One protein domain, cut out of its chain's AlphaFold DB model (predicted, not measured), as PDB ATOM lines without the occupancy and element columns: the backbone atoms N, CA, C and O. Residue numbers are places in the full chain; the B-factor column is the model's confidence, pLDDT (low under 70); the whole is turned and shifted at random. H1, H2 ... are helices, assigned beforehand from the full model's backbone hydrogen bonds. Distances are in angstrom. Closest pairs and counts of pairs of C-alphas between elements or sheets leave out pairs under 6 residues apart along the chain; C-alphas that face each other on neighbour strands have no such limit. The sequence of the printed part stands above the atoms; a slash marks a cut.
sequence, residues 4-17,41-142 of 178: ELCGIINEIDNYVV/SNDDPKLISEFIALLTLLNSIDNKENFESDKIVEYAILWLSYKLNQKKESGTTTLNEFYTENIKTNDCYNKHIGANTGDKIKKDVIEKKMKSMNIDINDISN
ATOM      1  N   GLU A   4     186.604 191.038 160.094       81.19
ATOM      2  CA  GLU A   4     186.267 189.781 160.770       81.19
ATOM      3  C   GLU A   4     185.401 190.038 162.014       81.19
ATOM      4  O   GLU A   4     184.346 189.424 162.160       81.19
ATOM      5  N   LEU A   5     185.774 191.015 162.855       85.38
ATOM      6  CA  LEU A   5     184.969 191.442 164.012       85.38
ATOM      7  C   LEU A   5     183.545 191.842 163.596       85.38
ATOM      8  O   LEU A   5     182.566 191.388 164.187       85.38
ATOM      9  N   CYS A   6     183.430 192.683 162.569       86.62
ATOM     10  CA  CYS A   6     182.138 193.151 162.082       86.62
ATOM     11  C   CYS A   6     181.311 192.041 161.428       86.62
ATOM     12  O   CYS A   6     180.092 192.035 161.585       86.62
ATOM     13  N   GLY A   7     181.957 191.068 160.779       84.31
ATOM     14  CA  GLY A   7     181.307 189.847 160.306       84.31
ATOM     15  C   GLY A   7     180.623 189.092 161.445       84.31
ATOM     16  O   GLY A   7     179.426 188.831 161.368       84.31
ATOM     17  N   ILE A   8     181.336 188.851 162.551       84.81
ATOM     18  CA  ILE A   8     180.779 188.153 163.723       84.81
ATOM     19  C   ILE A   8     179.611 188.920 164.349       84.81
ATOM     20  O   ILE A   8     178.582 188.326 164.668       84.81
ATOM     21  N   ILE A   9     179.741 190.241 164.500       87.62
ATOM     22  CA  ILE A   9     178.663 191.088 165.028       87.62
ATOM     23  C   ILE A   9     177.431 191.063 164.110       87.62
ATOM     24  O   ILE A   9     176.296 191.028 164.582       87.62
ATOM     25  N   ASN A  10     177.626 191.070 162.790       84.19
ATOM     26  CA  ASN A  10     176.530 190.970 161.828       84.19
ATOM     27  C   ASN A  10     175.838 189.607 161.883       84.19
ATOM     28  O   ASN A  10     174.610 189.551 161.896       84.19
ATOM     29  N   GLU A  11     176.607 188.525 161.972       80.12
ATOM     30  CA  GLU A  11     176.071 187.171 162.085       80.12
ATOM     31  C   GLU A  11     175.276 186.964 163.376       80.12
ATOM     32  O   GLU A  11     174.151 186.463 163.323       80.12
ATOM     33  N   ILE A  12     175.820 187.371 164.528       80.44
ATOM     34  CA  ILE A  12     175.125 187.173 165.802       80.44
ATOM     35  C   ILE A  12     173.855 188.021 165.890       80.44
ATOM     36  O   ILE A  12     172.842 187.543 166.392       80.44
ATOM     37  N   ASP A  13     173.860 189.242 165.349       82.19
ATOM     38  CA  ASP A  13     172.657 190.072 165.315       82.19
ATOM     39  C   ASP A  13     171.549 189.445 164.480       82.19
ATOM     40  O   ASP A  13     170.404 189.499 164.914       82.19
ATOM     41  N   ASN A  14     171.897 188.843 163.335       75.75
ATOM     42  CA  ASN A  14     170.963 188.155 162.441       75.75
ATOM     43  C   ASN A  14     170.424 186.843 163.030       75.75
ATOM     44  O   ASN A  14     169.314 186.434 162.702       75.75
ATOM     45  N   TYR A  15     171.186 186.181 163.899       69.62
ATOM     46  CA  TYR A  15     170.731 184.971 164.586       69.62
ATOM     47  C   TYR A  15     169.857 185.284 165.807       69.62
ATOM     48  O   TYR A  15     168.879 184.594 166.081       69.62
ATOM     49  N   VAL A  16     170.188 186.353 166.531       67.38
ATOM     50  CA  VAL A  16     169.479 186.815 167.735       67.38
ATOM     51  C   VAL A  16     168.310 187.747 167.361       67.38
ATOM     52  O   VAL A  16     167.919 188.618 168.136       67.38
ATOM     53  N   VAL A  17     167.756 187.626 166.150       57.00
ATOM     54  CA  VAL A  17     166.587 188.410 165.728       57.00
ATOM     55  C   VAL A  17     165.336 187.809 166.375       57.00
ATOM     56  O   VAL A  17     164.987 186.659 166.124       57.00
ATOM     57  N   SER A  41     171.556 175.006 180.754       62.19
ATOM     58  CA  SER A  41     170.225 174.500 181.090       62.19
ATOM     59  C   SER A  41     169.171 175.266 180.287       62.19
ATOM     60  O   SER A  41     169.369 176.430 179.944       62.19
ATOM     61  N   ASN A  42     168.008 174.654 180.056       61.88
ATOM     62  CA  ASN A  42     166.836 175.384 179.558       61.88
ATOM     63  C   ASN A  42     166.391 176.499 180.526       61.88
ATOM     64  O   ASN A  42     165.636 177.382 180.127       61.88
ATOM     65  N   ASP A  43     166.852 176.448 181.780       57.12
ATOM     66  CA  ASP A  43     166.596 177.462 182.808       57.12
ATOM     67  C   ASP A  43     167.532 178.680 182.703       57.12
ATOM     68  O   ASP A  43     167.273 179.708 183.331       57.12
ATOM     69  N   ASP A  44     168.621 178.592 181.925       61.66
ATOM     70  CA  ASP A  44     169.530 179.718 181.724       61.66
ATOM     71  C   ASP A  44     168.890 180.748 180.777       61.66
ATOM     72  O   ASP A  44     168.430 180.389 179.685       61.66
ATOM     73  N   PRO A  45     168.882 182.049 181.127       75.19
ATOM     74  CA  PRO A  45     168.383 183.079 180.230       75.19
ATOM     75  C   PRO A  45     169.089 183.020 178.871       75.19
ATOM     76  O   PRO A  45     170.311 183.151 178.796       75.19
ATOM     77  N   LYS A  46     168.313 182.898 177.784       80.75
ATOM     78  CA  LYS A  46     168.801 182.818 176.390       80.75
ATOM     79  C   LYS A  46     169.895 183.853 176.076       80.75
ATOM     80  O   LYS A  46     170.891 183.529 175.438       80.75
ATOM     81  N   LEU A  47     169.742 185.073 176.597       84.69
ATOM     82  CA  LEU A  47     170.693 186.175 176.417       84.69
ATOM     83  C   LEU A  47     172.092 185.884 176.988       84.69
ATOM     84  O   LEU A  47     173.089 186.319 176.417       84.69
ATOM     85  N   ILE A  48     172.188 185.148 178.099       87.00
ATOM     86  CA  ILE A  48     173.476 184.768 178.694       87.00
ATOM     87  C   ILE A  48     174.190 183.771 177.782       87.00
ATOM     88  O   ILE A  48     175.376 183.940 177.503       87.00
ATOM     89  N   SER A  49     173.465 182.782 177.261       83.69
ATOM     90  CA  SER A  49     174.000 181.817 176.295       83.69
ATOM     91  C   SER A  49     174.486 182.507 175.015       83.69
ATOM     92  O   SER A  49     175.570 182.201 174.519       83.69
ATOM     93  N   GLU A  50     173.737 183.493 174.515       84.75
ATOM     94  CA  GLU A  50     174.132 184.323 173.367       84.75
ATOM     95  C   GLU A  50     175.380 185.166 173.656       84.75
ATOM     96  O   GLU A  50     176.297 185.216 172.836       84.75
ATOM     97  N   PHE A  51     175.476 185.757 174.846       89.69
ATOM     98  CA  PHE A  51     176.662 186.496 175.270       89.69
ATOM     99  C   PHE A  51     177.912 185.599 175.372       89.69
ATOM    100  O   PHE A  51     178.992 185.987 174.925       89.69
ATOM    101  N   ILE A  52     177.779 184.375 175.899       87.94
ATOM    102  CA  ILE A  52     178.870 183.382 175.956       87.94
ATOM    103  C   ILE A  52     179.311 182.973 174.543       87.94
ATOM    104  O   ILE A  52     180.514 182.890 174.264       87.94
ATOM    105  N   ALA A  53     178.351 182.743 173.643       84.94
ATOM    106  CA  ALA A  53     178.629 182.419 172.249       84.94
ATOM    107  C   ALA A  53     179.406 183.550 171.559       84.94
ATOM    108  O   ALA A  53     180.424 183.281 170.919       84.94
ATOM    109  N   LEU A  54     179.000 184.810 171.766       88.50
ATOM    110  CA  LEU A  54     179.711 185.977 171.242       88.50
ATOM    111  C   LEU A  54     181.159 186.036 171.731       88.50
ATOM    112  O   LEU A  54     182.077 186.158 170.925       88.50
ATOM    113  N   LEU A  55     181.379 185.927 173.044       88.75
ATOM    114  CA  LEU A  55     182.725 185.976 173.620       88.75
ATOM    115  C   LEU A  55     183.628 184.888 173.034       88.75
ATOM    116  O   LEU A  55     184.781 185.154 172.698       88.75
ATOM    117  N   THR A  56     183.100 183.677 172.865       83.25
ATOM    118  CA  THR A  56     183.858 182.561 172.285       83.25
ATOM    119  C   THR A  56     184.204 182.822 170.823       83.25
ATOM    120  O   THR A  56     185.350 182.625 170.414       83.25
ATOM    121  N   LEU A  57     183.236 183.302 170.042       81.81
ATOM    122  CA  LEU A  57     183.439 183.675 168.647       81.81
ATOM    123  C   LEU A  57     184.546 184.714 168.512       81.81
ATOM    124  O   LEU A  57     185.514 184.488 167.789       81.81
ATOM    125  N   LEU A  58     184.455 185.806 169.269       83.06
ATOM    126  CA  LEU A  58     185.443 186.876 169.223       83.06
ATOM    127  C   LEU A  58     186.832 186.413 169.689       83.06
ATOM    128  O   LEU A  58     187.833 186.802 169.093       83.06
ATOM    129  N   ASN A  59     186.907 185.529 170.691       79.12
ATOM    130  CA  ASN A  59     188.166 184.910 171.121       79.12
ATOM    131  C   ASN A  59     188.803 184.056 170.008       79.12
ATOM    132  O   ASN A  59     190.022 183.922 169.964       79.12
ATOM    133  N   SER A  60     188.003 183.488 169.097       75.50
ATOM    134  CA  SER A  60     188.501 182.654 167.993       75.50
ATOM    135  C   SER A  60     189.029 183.442 166.784       75.50
ATOM    136  O   SER A  60     189.878 182.919 166.058       75.50
ATOM    137  N   ILE A  61     188.585 184.696 166.591       70.31
ATOM    138  CA  ILE A  61     189.094 185.607 165.539       70.31
ATOM    139  C   ILE A  61     190.573 185.950 165.782       70.31
ATOM    140  O   ILE A  61     191.351 186.150 164.851       70.31
ATOM    141  N   ASP A  62     190.988 185.982 167.049       56.19
ATOM    142  CA  ASP A  62     192.284 186.511 167.476       56.19
ATOM    143  C   ASP A  62     193.509 185.781 166.899       56.19
ATOM    144  O   ASP A  62     194.588 186.366 166.825       56.19
ATOM    145  N   ASN A  63     193.351 184.557 166.384       55.09
ATOM    146  CA  ASN A  63     194.437 183.844 165.702       55.09
ATOM    147  C   ASN A  63     194.957 184.563 164.437       55.09
ATOM    148  O   ASN A  63     195.977 184.144 163.889       55.09
ATOM    149  N   LYS A  64     194.284 185.625 163.964       55.25
ATOM    150  CA  LYS A  64     194.686 186.402 162.782       55.25
ATOM    151  C   LYS A  64     195.009 187.876 163.045       55.25
ATOM    152  O   LYS A  64     195.802 188.437 162.293       55.25
ATOM    153  N   GLU A  65     194.443 188.500 164.083       61.31
ATOM    154  CA  GLU A  65     194.489 189.968 164.247       61.31
ATOM    155  C   GLU A  65     195.041 190.497 165.592       61.31
ATOM    156  O   GLU A  65     195.190 191.710 165.744       61.31
ATOM    157  N   ASN A  66     195.443 189.639 166.545       67.69
ATOM    158  CA  ASN A  66     196.070 190.045 167.821       67.69
ATOM    159  C   ASN A  66     195.271 191.100 168.638       67.69
ATOM    160  O   ASN A  66     195.850 191.979 169.285       67.69
ATOM    161  N   PHE A  67     193.942 191.014 168.672       74.00
ATOM    162  CA  PHE A  67     193.092 191.836 169.533       74.00
ATOM    163  C   PHE A  67     193.329 191.572 171.018       74.00
ATOM    164  O   PHE A  67     193.086 190.476 171.510       74.00
ATOM    165  N   GLU A  68     193.727 192.588 171.781       82.00
ATOM    166  CA  GLU A  68     193.766 192.509 173.247       82.00
ATOM    167  C   GLU A  68     192.413 192.037 173.815       82.00
ATOM    168  O   GLU A  68     191.358 192.507 173.382       82.00
ATOM    169  N   SER A  69     192.437 191.127 174.799       84.62
ATOM    170  CA  SER A  69     191.220 190.577 175.425       84.62
ATOM    171  C   SER A  69     190.300 191.667 175.952       84.62
ATOM    172  O   SER A  69     189.086 191.571 175.805       84.62
ATOM    173  N   ASP A  70     190.887 192.722 176.509       87.94
ATOM    174  CA  ASP A  70     190.186 193.912 176.967       87.94
ATOM    175  C   ASP A  70     189.279 194.503 175.879       87.94
ATOM    176  O   ASP A  70     188.115 194.765 176.159       87.94
ATOM    177  N   LYS A  71     189.765 194.656 174.639       88.38
ATOM    178  CA  LYS A  71     188.983 195.231 173.528       88.38
ATOM    179  C   LYS A  71     187.874 194.299 173.063       88.38
ATOM    180  O   LYS A  71     186.771 194.748 172.770       88.38
ATOM    181  N   ILE A  72     188.152 192.998 173.012       88.19
ATOM    182  CA  ILE A  72     187.140 191.998 172.658       88.19
ATOM    183  C   ILE A  72     185.960 192.063 173.635       88.19
ATOM    184  O   ILE A  72     184.798 192.074 173.227       88.19
ATOM    185  N   VAL A  73     186.269 192.142 174.929       92.06
ATOM    186  CA  VAL A  73     185.261 192.243 175.983       92.06
ATOM    187  C   VAL A  73     184.452 193.536 175.865       92.06
ATOM    188  O   VAL A  73     183.244 193.496 176.077       92.06
ATOM    189  N   GLU A  74     185.063 194.660 175.479       92.44
ATOM    190  CA  GLU A  74     184.344 195.925 175.253       92.44
ATOM    191  C   GLU A  74     183.294 195.810 174.138       92.44
ATOM    192  O   GLU A  74     182.161 196.253 174.321       92.44
ATOM    193  N   TYR A  75     183.621 195.157 173.018       91.38
ATOM    194  CA  TYR A  75     182.647 194.927 171.941       91.38
ATOM    195  C   TYR A  75     181.496 194.021 172.382       91.38
ATOM    196  O   TYR A  75     180.334 194.308 172.087       91.38
ATOM    197  N   ALA A  76     181.795 192.957 173.131       92.75
ATOM    198  CA  ALA A  76     180.768 192.070 173.669       92.75
ATOM    199  C   ALA A  76     179.856 192.789 174.682       92.75
ATOM    200  O   ALA A  76     178.646 192.576 174.683       92.75
ATOM    201  N   ILE A  77     180.421 193.667 175.518       94.00
ATOM    202  CA  ILE A  77     179.680 194.511 176.466       94.00
ATOM    203  C   ILE A  77     178.749 195.488 175.741       94.00
ATOM    204  O   ILE A  77     177.586 195.633 176.129       94.00
ATOM    205  N   LEU A  78     179.244 196.147 174.693       94.31
ATOM    206  CA  LEU A  78     178.458 197.082 173.894       94.31
ATOM    207  C   LEU A  78     177.252 196.373 173.254       94.31
ATOM    208  O   LEU A  78     176.128 196.869 173.335       94.31
ATOM    209  N   TRP A  79     177.469 195.173 172.706       93.94
ATOM    210  CA  TRP A  79     176.405 194.318 172.173       93.94
ATOM    211  C   TRP A  79     175.389 193.889 173.243       93.94
ATOM    212  O   TRP A  79     174.181 194.023 173.041       93.94
ATOM    213  N   LEU A  80     175.862 193.425 174.405       92.62
ATOM    214  CA  LEU A  80     174.992 193.009 175.507       92.62
ATOM    215  C   LEU A  80     174.105 194.166 175.989       92.62
ATOM    216  O   LEU A  80     172.904 193.983 176.179       92.62
ATOM    217  N   SER A  81     174.679 195.361 176.135       91.50
ATOM    218  CA  SER A  81     173.954 196.562 176.574       91.50
ATOM    219  C   SER A  81     172.841 196.939 175.594       91.50
ATOM    220  O   SER A  81     171.721 197.236 176.002       91.50
ATOM    221  N   TYR A  82     173.114 196.851 174.290       91.69
ATOM    222  CA  TYR A  82     172.105 197.050 173.253       91.69
ATOM    223  C   TYR A  82     170.951 196.051 173.352       91.69
ATOM    224  O   TYR A  82     169.786 196.453 173.365       91.69
ATOM    225  N   LYS A  83     171.253 194.755 173.489       88.44
ATOM    226  CA  LYS A  83     170.222 193.715 173.616       88.44
ATOM    227  C   LYS A  83     169.392 193.859 174.894       88.44
ATOM    228  O   LYS A  83     168.182 193.645 174.854       88.44
ATOM    229  N   LEU A  84     170.009 194.261 176.005       88.31
ATOM    230  CA  LEU A  84     169.295 194.555 177.252       88.31
ATOM    231  C   LEU A  84     168.340 195.746 177.095       88.31
ATOM    232  O   LEU A  84     167.178 195.639 177.487       88.31
ATOM    233  N   ASN A  85     168.789 196.832 176.457       87.38
ATOM    234  CA  ASN A  85     167.940 197.996 176.190       87.38
ATOM    235  C   ASN A  85     166.729 197.636 175.301       87.38
ATOM    236  O   ASN A  85     165.605 198.059 175.567       87.38
ATOM    237  N   GLN A  86     166.916 196.784 174.283       83.56
ATOM    238  CA  GLN A  86     165.812 196.336 173.423       83.56
ATOM    239  C   GLN A  86     164.723 195.572 174.177       83.56
ATOM    240  O   GLN A  86     163.536 195.786 173.921       83.56
ATOM    241  N   LYS A  87     165.111 194.688 175.103       74.81
ATOM    242  CA  LYS A  87     164.159 193.836 175.823       74.81
ATOM    243  C   LYS A  87     163.372 194.595 176.889       74.81
ATOM    244  O   LYS A  87     162.332 194.105 177.301       74.81
ATOM    245  N   LYS A  88     163.824 195.782 177.328       66.19
ATOM    246  CA  LYS A  88     163.198 196.608 178.392       66.19
ATOM    247  C   LYS A  88     162.888 195.853 179.703       66.19
ATOM    248  O   LYS A  88     162.181 196.376 180.560       66.19
ATOM    249  N   GLU A  89     163.396 194.632 179.857       53.41
ATOM    250  CA  GLU A  89     162.890 193.625 180.801       53.41
ATOM    251  C   GLU A  89     163.767 193.451 182.041       53.41
ATOM    252  O   GLU A  89     163.350 192.793 182.988       53.41
ATOM    253  N   SER A  90     164.975 194.018 182.085       56.91
ATOM    254  CA  SER A  90     165.935 193.608 183.113       56.91
ATOM    255  C   SER A  90     165.665 194.191 184.504       56.91
ATOM    256  O   SER A  90     166.225 193.683 185.470       56.91
ATOM    257  N   GLY A  91     164.863 195.258 184.646       61.16
ATOM    258  CA  GLY A  91     164.658 195.975 185.922       61.16
ATOM    259  C   GLY A  91     165.929 196.613 186.516       61.16
ATOM    260  O   GLY A  91     165.845 197.466 187.394       61.16
ATOM    261  N   THR A  92     167.095 196.226 186.002       66.38
ATOM    262  CA  THR A  92     168.432 196.713 186.306       66.38
ATOM    263  C   THR A  92     168.754 197.922 185.450       66.38
ATOM    264  O   THR A  92     168.494 197.932 184.247       66.38
ATOM    265  N   THR A  93     169.343 198.931 186.085       76.88
ATOM    266  CA  THR A  93     169.664 200.212 185.440       76.88
ATOM    267  C   THR A  93     171.062 200.205 184.831       76.88
ATOM    268  O   THR A  93     171.293 200.778 183.767       76.88
ATOM    269  N   THR A  94     171.992 199.483 185.459       87.38
ATOM    270  CA  THR A  94     173.397 199.465 185.049       87.38
ATOM    271  C   THR A  94     173.847 198.092 184.573       87.38
ATOM    272  O   THR A  94     173.381 197.042 185.026       87.38
ATOM    273  N   LEU A  95     174.827 198.097 183.672       88.56
ATOM    274  CA  LEU A  95     175.424 196.879 183.136       88.56
ATOM    275  C   LEU A  95     176.072 196.011 184.231       88.56
ATOM    276  O   LEU A  95     175.981 194.783 184.200       88.56
ATOM    277  N   ASN A  96     176.732 196.643 185.204       90.94
ATOM    278  CA  ASN A  96     177.442 195.937 186.269       90.94
ATOM    279  C   ASN A  96     176.485 195.233 187.244       90.94
ATOM    280  O   ASN A  96     176.804 194.139 187.720       90.94
ATOM    281  N   GLU A  97     175.325 195.830 187.535       91.00
ATOM    282  CA  GLU A  97     174.271 195.167 188.310       91.00
ATOM    283  C   GLU A  97     173.775 193.924 187.567       91.00
ATOM    284  O   GLU A  97     173.845 192.825 188.119       91.00
ATOM    285  N   PHE A  98     173.405 194.064 186.285       89.75
ATOM    286  CA  PHE A  98     172.941 192.931 185.480       89.75
ATOM    287  C   PHE A  98     173.976 191.801 185.445       89.75
ATOM    288  O   PHE A  98     173.640 190.634 185.663       89.75
ATOM    289  N   TYR A  99     175.250 192.142 185.224       92.38
ATOM    290  CA  TYR A  99     176.343 191.176 185.241       92.38
ATOM    291  C   TYR A  99     176.455 190.451 186.586       92.38
ATOM    292  O   TYR A  99     176.597 189.229 186.612       92.38
ATOM    293  N   THR A 100     176.400 191.184 187.698       92.44
ATOM    294  CA  THR A 100     176.585 190.617 189.041       92.44
ATOM    295  C   THR A 100     175.440 189.685 189.428       92.44
ATOM    296  O   THR A 100     175.696 188.628 190.000       92.44
ATOM    297  N   GLU A 101     174.206 190.064 189.101       90.25
ATOM    298  CA  GLU A 101     172.998 189.314 189.458       90.25
ATOM    299  C   GLU A 101     172.766 188.103 188.552       90.25
ATOM    300  O   GLU A 101     172.359 187.049 189.039       90.25
ATOM    301  N   ASN A 102     173.046 188.241 187.252       88.75
ATOM    302  CA  ASN A 102     172.605 187.268 186.253       88.75
ATOM    303  C   ASN A 102     173.750 186.483 185.618       88.75
ATOM    304  O   ASN A 102     173.575 185.303 185.355       88.75
ATOM    305  N   ILE A 103     174.913 187.091 185.352       91.62
ATOM    306  CA  ILE A 103     175.995 186.438 184.586       91.62
ATOM    307  C   ILE A 103     177.053 185.825 185.505       91.62
ATOM    308  O   ILE A 103     177.454 184.679 185.317       91.62
ATOM    309  N   LYS A 104     177.536 186.575 186.500       92.56
ATOM    310  CA  LYS A 104     178.687 186.186 187.332       92.56
ATOM    311  C   LYS A 104     178.452 184.871 188.082       92.56
ATOM    312  O   LYS A 104     179.379 184.079 188.255       92.56
ATOM    313  N   THR A 105     177.224 184.652 188.532       89.62
ATOM    314  CA  THR A 105     176.786 183.463 189.273       89.62
ATOM    315  C   THR A 105     176.227 182.367 188.367       89.62
ATOM    316  O   THR A 105     175.981 181.271 188.856       89.62
ATOM    317  N   ASN A 106     176.063 182.620 187.064       89.25
ATOM    318  CA  ASN A 106     175.484 181.658 186.136       89.25
ATOM    319  C   ASN A 106     176.407 180.450 185.924       89.25
ATOM    320  O   ASN A 106     177.598 180.602 185.625       89.25
ATOM    321  N   ASP A 107     175.852 179.247 186.046       88.50
ATOM    322  CA  ASP A 107     176.606 178.000 185.925       88.50
ATOM    323  C   ASP A 107     177.149 177.796 184.508       88.50
ATOM    324  O   ASP A 107     178.306 177.392 184.343       88.50
ATOM    325  N   CYS A 108     176.370 178.139 183.475       86.25
ATOM    326  CA  CYS A 108     176.819 178.020 182.092       86.25
ATOM    327  C   CYS A 108     177.993 178.965 181.793       86.25
ATOM    328  O   CYS A 108     179.030 178.528 181.283       86.25
ATOM    329  N   TYR A 109     177.888 180.236 182.196       89.44
ATOM    330  CA  TYR A 109     178.993 181.198 182.106       89.44
ATOM    331  C   TYR A 109     180.230 180.678 182.839       89.44
ATOM    332  O   TYR A 109     181.341 180.683 182.298       89.44
ATOM    333  N   ASN A 110     180.043 180.171 184.060       88.50
ATOM    334  CA  ASN A 110     181.150 179.707 184.877       88.50
ATOM    335  C   ASN A 110     181.851 178.464 184.327       88.50
ATOM    336  O   ASN A 110     183.051 178.306 184.571       88.50
ATOM    337  N   LYS A 111     181.127 177.631 183.582       85.56
ATOM    338  CA  LYS A 111     181.632 176.424 182.931       85.56
ATOM    339  C   LYS A 111     182.375 176.704 181.626       85.56
ATOM    340  O   LYS A 111     183.298 175.961 181.303       85.56
ATOM    341  N   HIS A 112     181.973 177.727 180.871       84.00
ATOM    342  CA  HIS A 112     182.464 177.933 179.504       84.00
ATOM    343  C   HIS A 112     183.442 179.095 179.337       84.00
ATOM    344  O   HIS A 112     184.284 179.039 178.445       84.00
ATOM    345  N   ILE A 113     183.391 180.117 180.192       87.19
ATOM    346  CA  ILE A 113     184.283 181.273 180.082       87.19
ATOM    347  C   ILE A 113     185.518 181.099 180.966       87.19
ATOM    348  O   ILE A 113     185.401 180.894 182.173       87.19
ATOM    349  N   GLY A 114     186.713 181.228 180.379       75.31
ATOM    350  CA  GLY A 114     187.989 181.120 181.098       75.31
ATOM    351  C   GLY A 114     188.252 179.729 181.682       75.31
ATOM    352  O   GLY A 114     188.973 179.610 182.673       75.31
ATOM    353  N   ALA A 115     187.624 178.696 181.115       71.44
ATOM    354  CA  ALA A 115     187.762 177.312 181.554       71.44
ATOM    355  C   ALA A 115     189.054 176.667 181.032       71.44
ATOM    356  O   ALA A 115     189.595 175.774 181.683       71.44
ATOM    357  N   ASN A 116     189.580 177.132 179.893       69.25
ATOM    358  CA  ASN A 116     190.832 176.630 179.347       69.25
ATOM    359  C   ASN A 116     191.983 177.573 179.697       69.25
ATOM    360  O   ASN A 116     191.884 178.794 179.592       69.25
ATOM    361  N   THR A 117     193.137 177.005 180.042       61.06
ATOM    362  CA  THR A 117     194.345 177.771 180.394       61.06
ATOM    363  C   THR A 117     194.879 178.648 179.255       61.06
ATOM    364  O   THR A 117     195.656 179.563 179.516       61.06
ATOM    365  N   GLY A 118     194.486 178.365 178.008       66.56
ATOM    366  CA  GLY A 118     194.847 179.136 176.815       66.56
ATOM    367  C   GLY A 118     193.846 180.227 176.429       66.56
ATOM    368  O   GLY A 118     194.105 180.951 175.471       66.56
ATOM    369  N   ASP A 119     192.721 180.360 177.139       73.75
ATOM    370  CA  ASP A 119     191.719 181.374 176.814       73.75
ATOM    371  C   ASP A 119     192.272 182.775 177.113       73.75
ATOM    372  O   ASP A 119     192.713 183.082 178.228       73.75
ATOM    373  N   LYS A 120     192.241 183.651 176.103       77.44
ATOM    374  CA  LYS A 120     192.672 185.045 176.242       77.44
ATOM    375  C   LYS A 120     191.651 185.857 177.032       77.44
ATOM    376  O   LYS A 120     192.015 186.698 177.854       77.44
ATOM    377  N   ILE A 121     190.369 185.585 176.792       87.00
ATOM    378  CA  ILE A 121     189.265 186.158 177.554       87.00
ATOM    379  C   ILE A 121     189.099 185.378 178.854       87.00
ATOM    380  O   ILE A 121     188.670 184.224 178.870       87.00
ATOM    381  N   LYS A 122     189.407 186.046 179.961       89.06
ATOM    382  CA  LYS A 122     189.269 185.507 181.309       89.06
ATOM    383  C   LYS A 122     188.150 186.220 182.061       89.06
ATOM    384  O   LYS A 122     187.804 187.365 181.757       89.06
ATOM    385  N   LYS A 123     187.593 185.551 183.074       91.62
ATOM    386  CA  LYS A 123     186.492 186.097 183.884       91.62
ATOM    387  C   LYS A 123     186.873 187.394 184.601       91.62
ATOM    388  O   LYS A 123     186.033 188.277 184.710       91.62
ATOM    389  N   ASP A 124     188.117 187.519 185.058       91.75
ATOM    390  CA  ASP A 124     188.637 188.719 185.724       91.75
ATOM    391  C   ASP A 124     188.727 189.922 184.773       91.75
ATOM    392  O   ASP A 124     188.415 191.042 185.178       91.75
ATOM    393  N   VAL A 125     189.073 189.698 183.500       92.56
ATOM    394  CA  VAL A 125     189.043 190.735 182.454       92.56
ATOM    395  C   VAL A 125     187.614 191.228 182.229       92.56
ATOM    396  O   VAL A 125     187.372 192.435 182.236       92.56
ATOM    397  N   ILE A 126     186.658 190.302 182.096       94.12
ATOM    398  CA  ILE A 126     185.234 190.638 181.945       94.12
ATOM    399  C   ILE A 126     184.732 191.408 183.164       94.12
ATOM    400  O   ILE A 126     184.182 192.494 183.015       94.12
ATOM    401  N   GLU A 127     184.974 190.897 184.372       94.25
ATOM    402  CA  GLU A 127     184.547 191.545 185.613       94.25
ATOM    403  C   GLU A 127     185.147 192.951 185.754       94.25
ATOM    404  O   GLU A 127     184.447 193.891 186.136       94.25
ATOM    405  N   LYS A 128     186.429 193.126 185.416       94.12
ATOM    406  CA  LYS A 128     187.084 194.437 185.431       94.12
ATOM    407  C   LYS A 128     186.418 195.403 184.451       94.12
ATOM    408  O   LYS A 128     186.174 196.550 184.827       94.12
ATOM    409  N   LYS A 129     186.108 194.959 183.228       93.75
ATOM    410  CA  LYS A 129     185.450 195.802 182.220       93.75
ATOM    411  C   LYS A 129     184.025 196.167 182.621       93.75
ATOM    412  O   LYS A 129     183.713 197.354 182.607       93.75
ATOM    413  N   MET A 130     183.232 195.205 183.096       93.12
ATOM    414  CA  MET A 130     181.876 195.432 183.620       93.12
ATOM    415  C   MET A 130     181.868 196.481 184.741       93.12
ATOM    416  O   MET A 130     181.081 197.420 184.701       93.12
ATOM    417  N   LYS A 131     182.807 196.390 185.695       91.69
ATOM    418  CA  LYS A 131     182.956 197.388 186.769       91.69
ATOM    419  C   LYS A 131     183.417 198.752 186.261       91.69
ATOM    420  O   LYS A 131     182.965 199.772 186.769       91.69
ATOM    421  N   SER A 132     184.337 198.784 185.295       90.81
ATOM    422  CA  SER A 132     184.839 200.045 184.730       90.81
ATOM    423  C   SER A 132     183.797 200.765 183.871       90.81
ATOM    424  O   SER A 132     183.798 201.988 183.807       90.81
ATOM    425  N   MET A 133     182.889 200.004 183.259       85.00
ATOM    426  CA  MET A 133     181.774 200.474 182.439       85.00
ATOM    427  C   MET A 133     180.463 200.418 183.228       85.00
ATOM    428  O   MET A 133     179.428 200.023 182.698       85.00
ATOM    429  N   ASN A 134     180.503 200.804 184.507       84.06
ATOM    430  CA  ASN A 134     179.313 200.933 185.349       84.06
ATOM    431  C   ASN A 134     178.511 202.194 184.974       84.06
ATOM    432  O   ASN A 134     178.424 203.151 185.741       84.06
ATOM    433  N   ILE A 135     178.009 202.197 183.747       86.62
ATOM    434  CA  ILE A 135     177.203 203.242 183.121       86.62
ATOM    435  C   ILE A 135     175.790 202.669 182.929       86.62
ATOM    436  O   ILE A 135     175.599 201.446 182.935       86.62
ATOM    437  N   ASP A 136     174.799 203.549 182.794       87.81
ATOM    438  CA  ASP A 136     173.437 203.152 182.455       87.81
ATOM    439  C   ASP A 136     173.418 202.365 181.134       87.81
ATOM    440  O   ASP A 136     174.106 202.704 180.163       87.81
ATOM    441  N   ILE A 137     172.636 201.288 181.104       88.50
ATOM    442  CA  ILE A 137     172.525 200.417 179.929       88.50
ATOM    443  C   ILE A 137     172.047 201.211 178.706       88.50
ATOM    444  O   ILE A 137     172.545 200.979 177.602       88.50
ATOM    445  N   ASN A 138     171.137 202.174 178.891       87.50
ATOM    446  CA  ASN A 138     170.629 203.014 177.808       87.50
ATOM    447  C   ASN A 138     171.751 203.859 177.204       87.50
ATOM    448  O   ASN A 138     171.906 203.891 175.984       87.50
ATOM    449  N   ASP A 139     172.579 204.473 178.047       88.69
ATOM    450  CA  ASP A 139     173.682 205.319 177.600       88.69
ATOM    451  C   ASP A 139     174.710 204.522 176.791       88.69
ATOM    452  O   ASP A 139     175.106 204.957 175.710       88.69
ATOM    453  N   ILE A 140     175.096 203.323 177.251       88.38
ATOM    454  CA  ILE A 140     176.001 202.445 176.490       88.38
ATOM    455  C   ILE A 140     175.336 202.005 175.178       88.38
ATOM    456  O   ILE A 140     175.966 202.019 174.118       88.38
ATOM    457  N   SER A 141     174.054 201.634 175.227       87.38
ATOM    458  CA  SER A 141     173.330 201.129 174.059       87.38
ATOM    459  C   SER A 141     173.199 202.156 172.930       87.38
ATOM    460  O   SER A 141     173.199 201.766 171.764       87.38
ATOM    461  N   ASN A 142     173.168 203.456 173.244       87.81
ATOM    462  CA  ASN A 142     173.086 204.525 172.244       87.81
ATOM    463  C   ASN A 142     174.301 204.548 171.300       87.81
ATOM    464  O   ASN A 142     174.194 205.009 170.163       87.81
TER     465      ASN A 142
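What this domain is: This is residues 4 to 17 and 41 to 142 of the 178 residues of an uncharacterized protein of Plasmodium yoelii 17X (UniProt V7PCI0). A hairpin of two long helices, H2 and H3, makes the middle of a rounded body. H1 packs along H2 on one side of it; on the other side H6 crosses H3 with H4 beside it and short H5 runs along H2, while H7 packs across H3 near its last residues. The printed part has 116 residues with seven named helices, H1 to H7 in chain order, and no named strand; the class is all helix. It is compact, with a radius of gyration of the C-alphas of 13.4 A and spans of 38 by 30 by 27 A.

Where its parts are: H2, residues 46 to 65, is 29.3 A long and begins at C-alpha 46 (168.801, 182.818, 176.390). H3 is residues 69 to 87, 27.3 A. H1, residues 4 to 15, measures 16.7 A from C-alpha 4 (186.267, 189.781, 160.770). H6 is residues 123 to 132, 14.1 A; H4 residues 95 to 103, 10.6 A; H5 residues 107 to 112; H7 residues 137 to 142, ending at C-alpha 142 (173.086, 204.525, 172.244).

How they stand to each other: H2 and H3 touch as a hairpin at a shallow tilt of 30 degrees, opposite ways; their closest C-alphas, of Leu 58 and Ile 72, are 6.4 A apart. H1 touches H2, closest at the C-alphas of Glu 4 and Ile 61, 6.9 A. H6 touches H3 at a steep tilt of 63 degrees, with C-alphas 73 and 126 closest at 6.2 A. Every O i to N i+4 pair is within hydrogen-bond range in H1 and H3 to H7, and 12 of 16 in H2.

The domain as a whole: Residues 18 to 40 are not printed; C-alphas 17 and 41 are 21.0 A apart across the cut. Of the links printed whole, none is long. Mean pLDDT of the printed part is 82.3; 20 residues are under 70, among them 62 to 66 and 88 to 92.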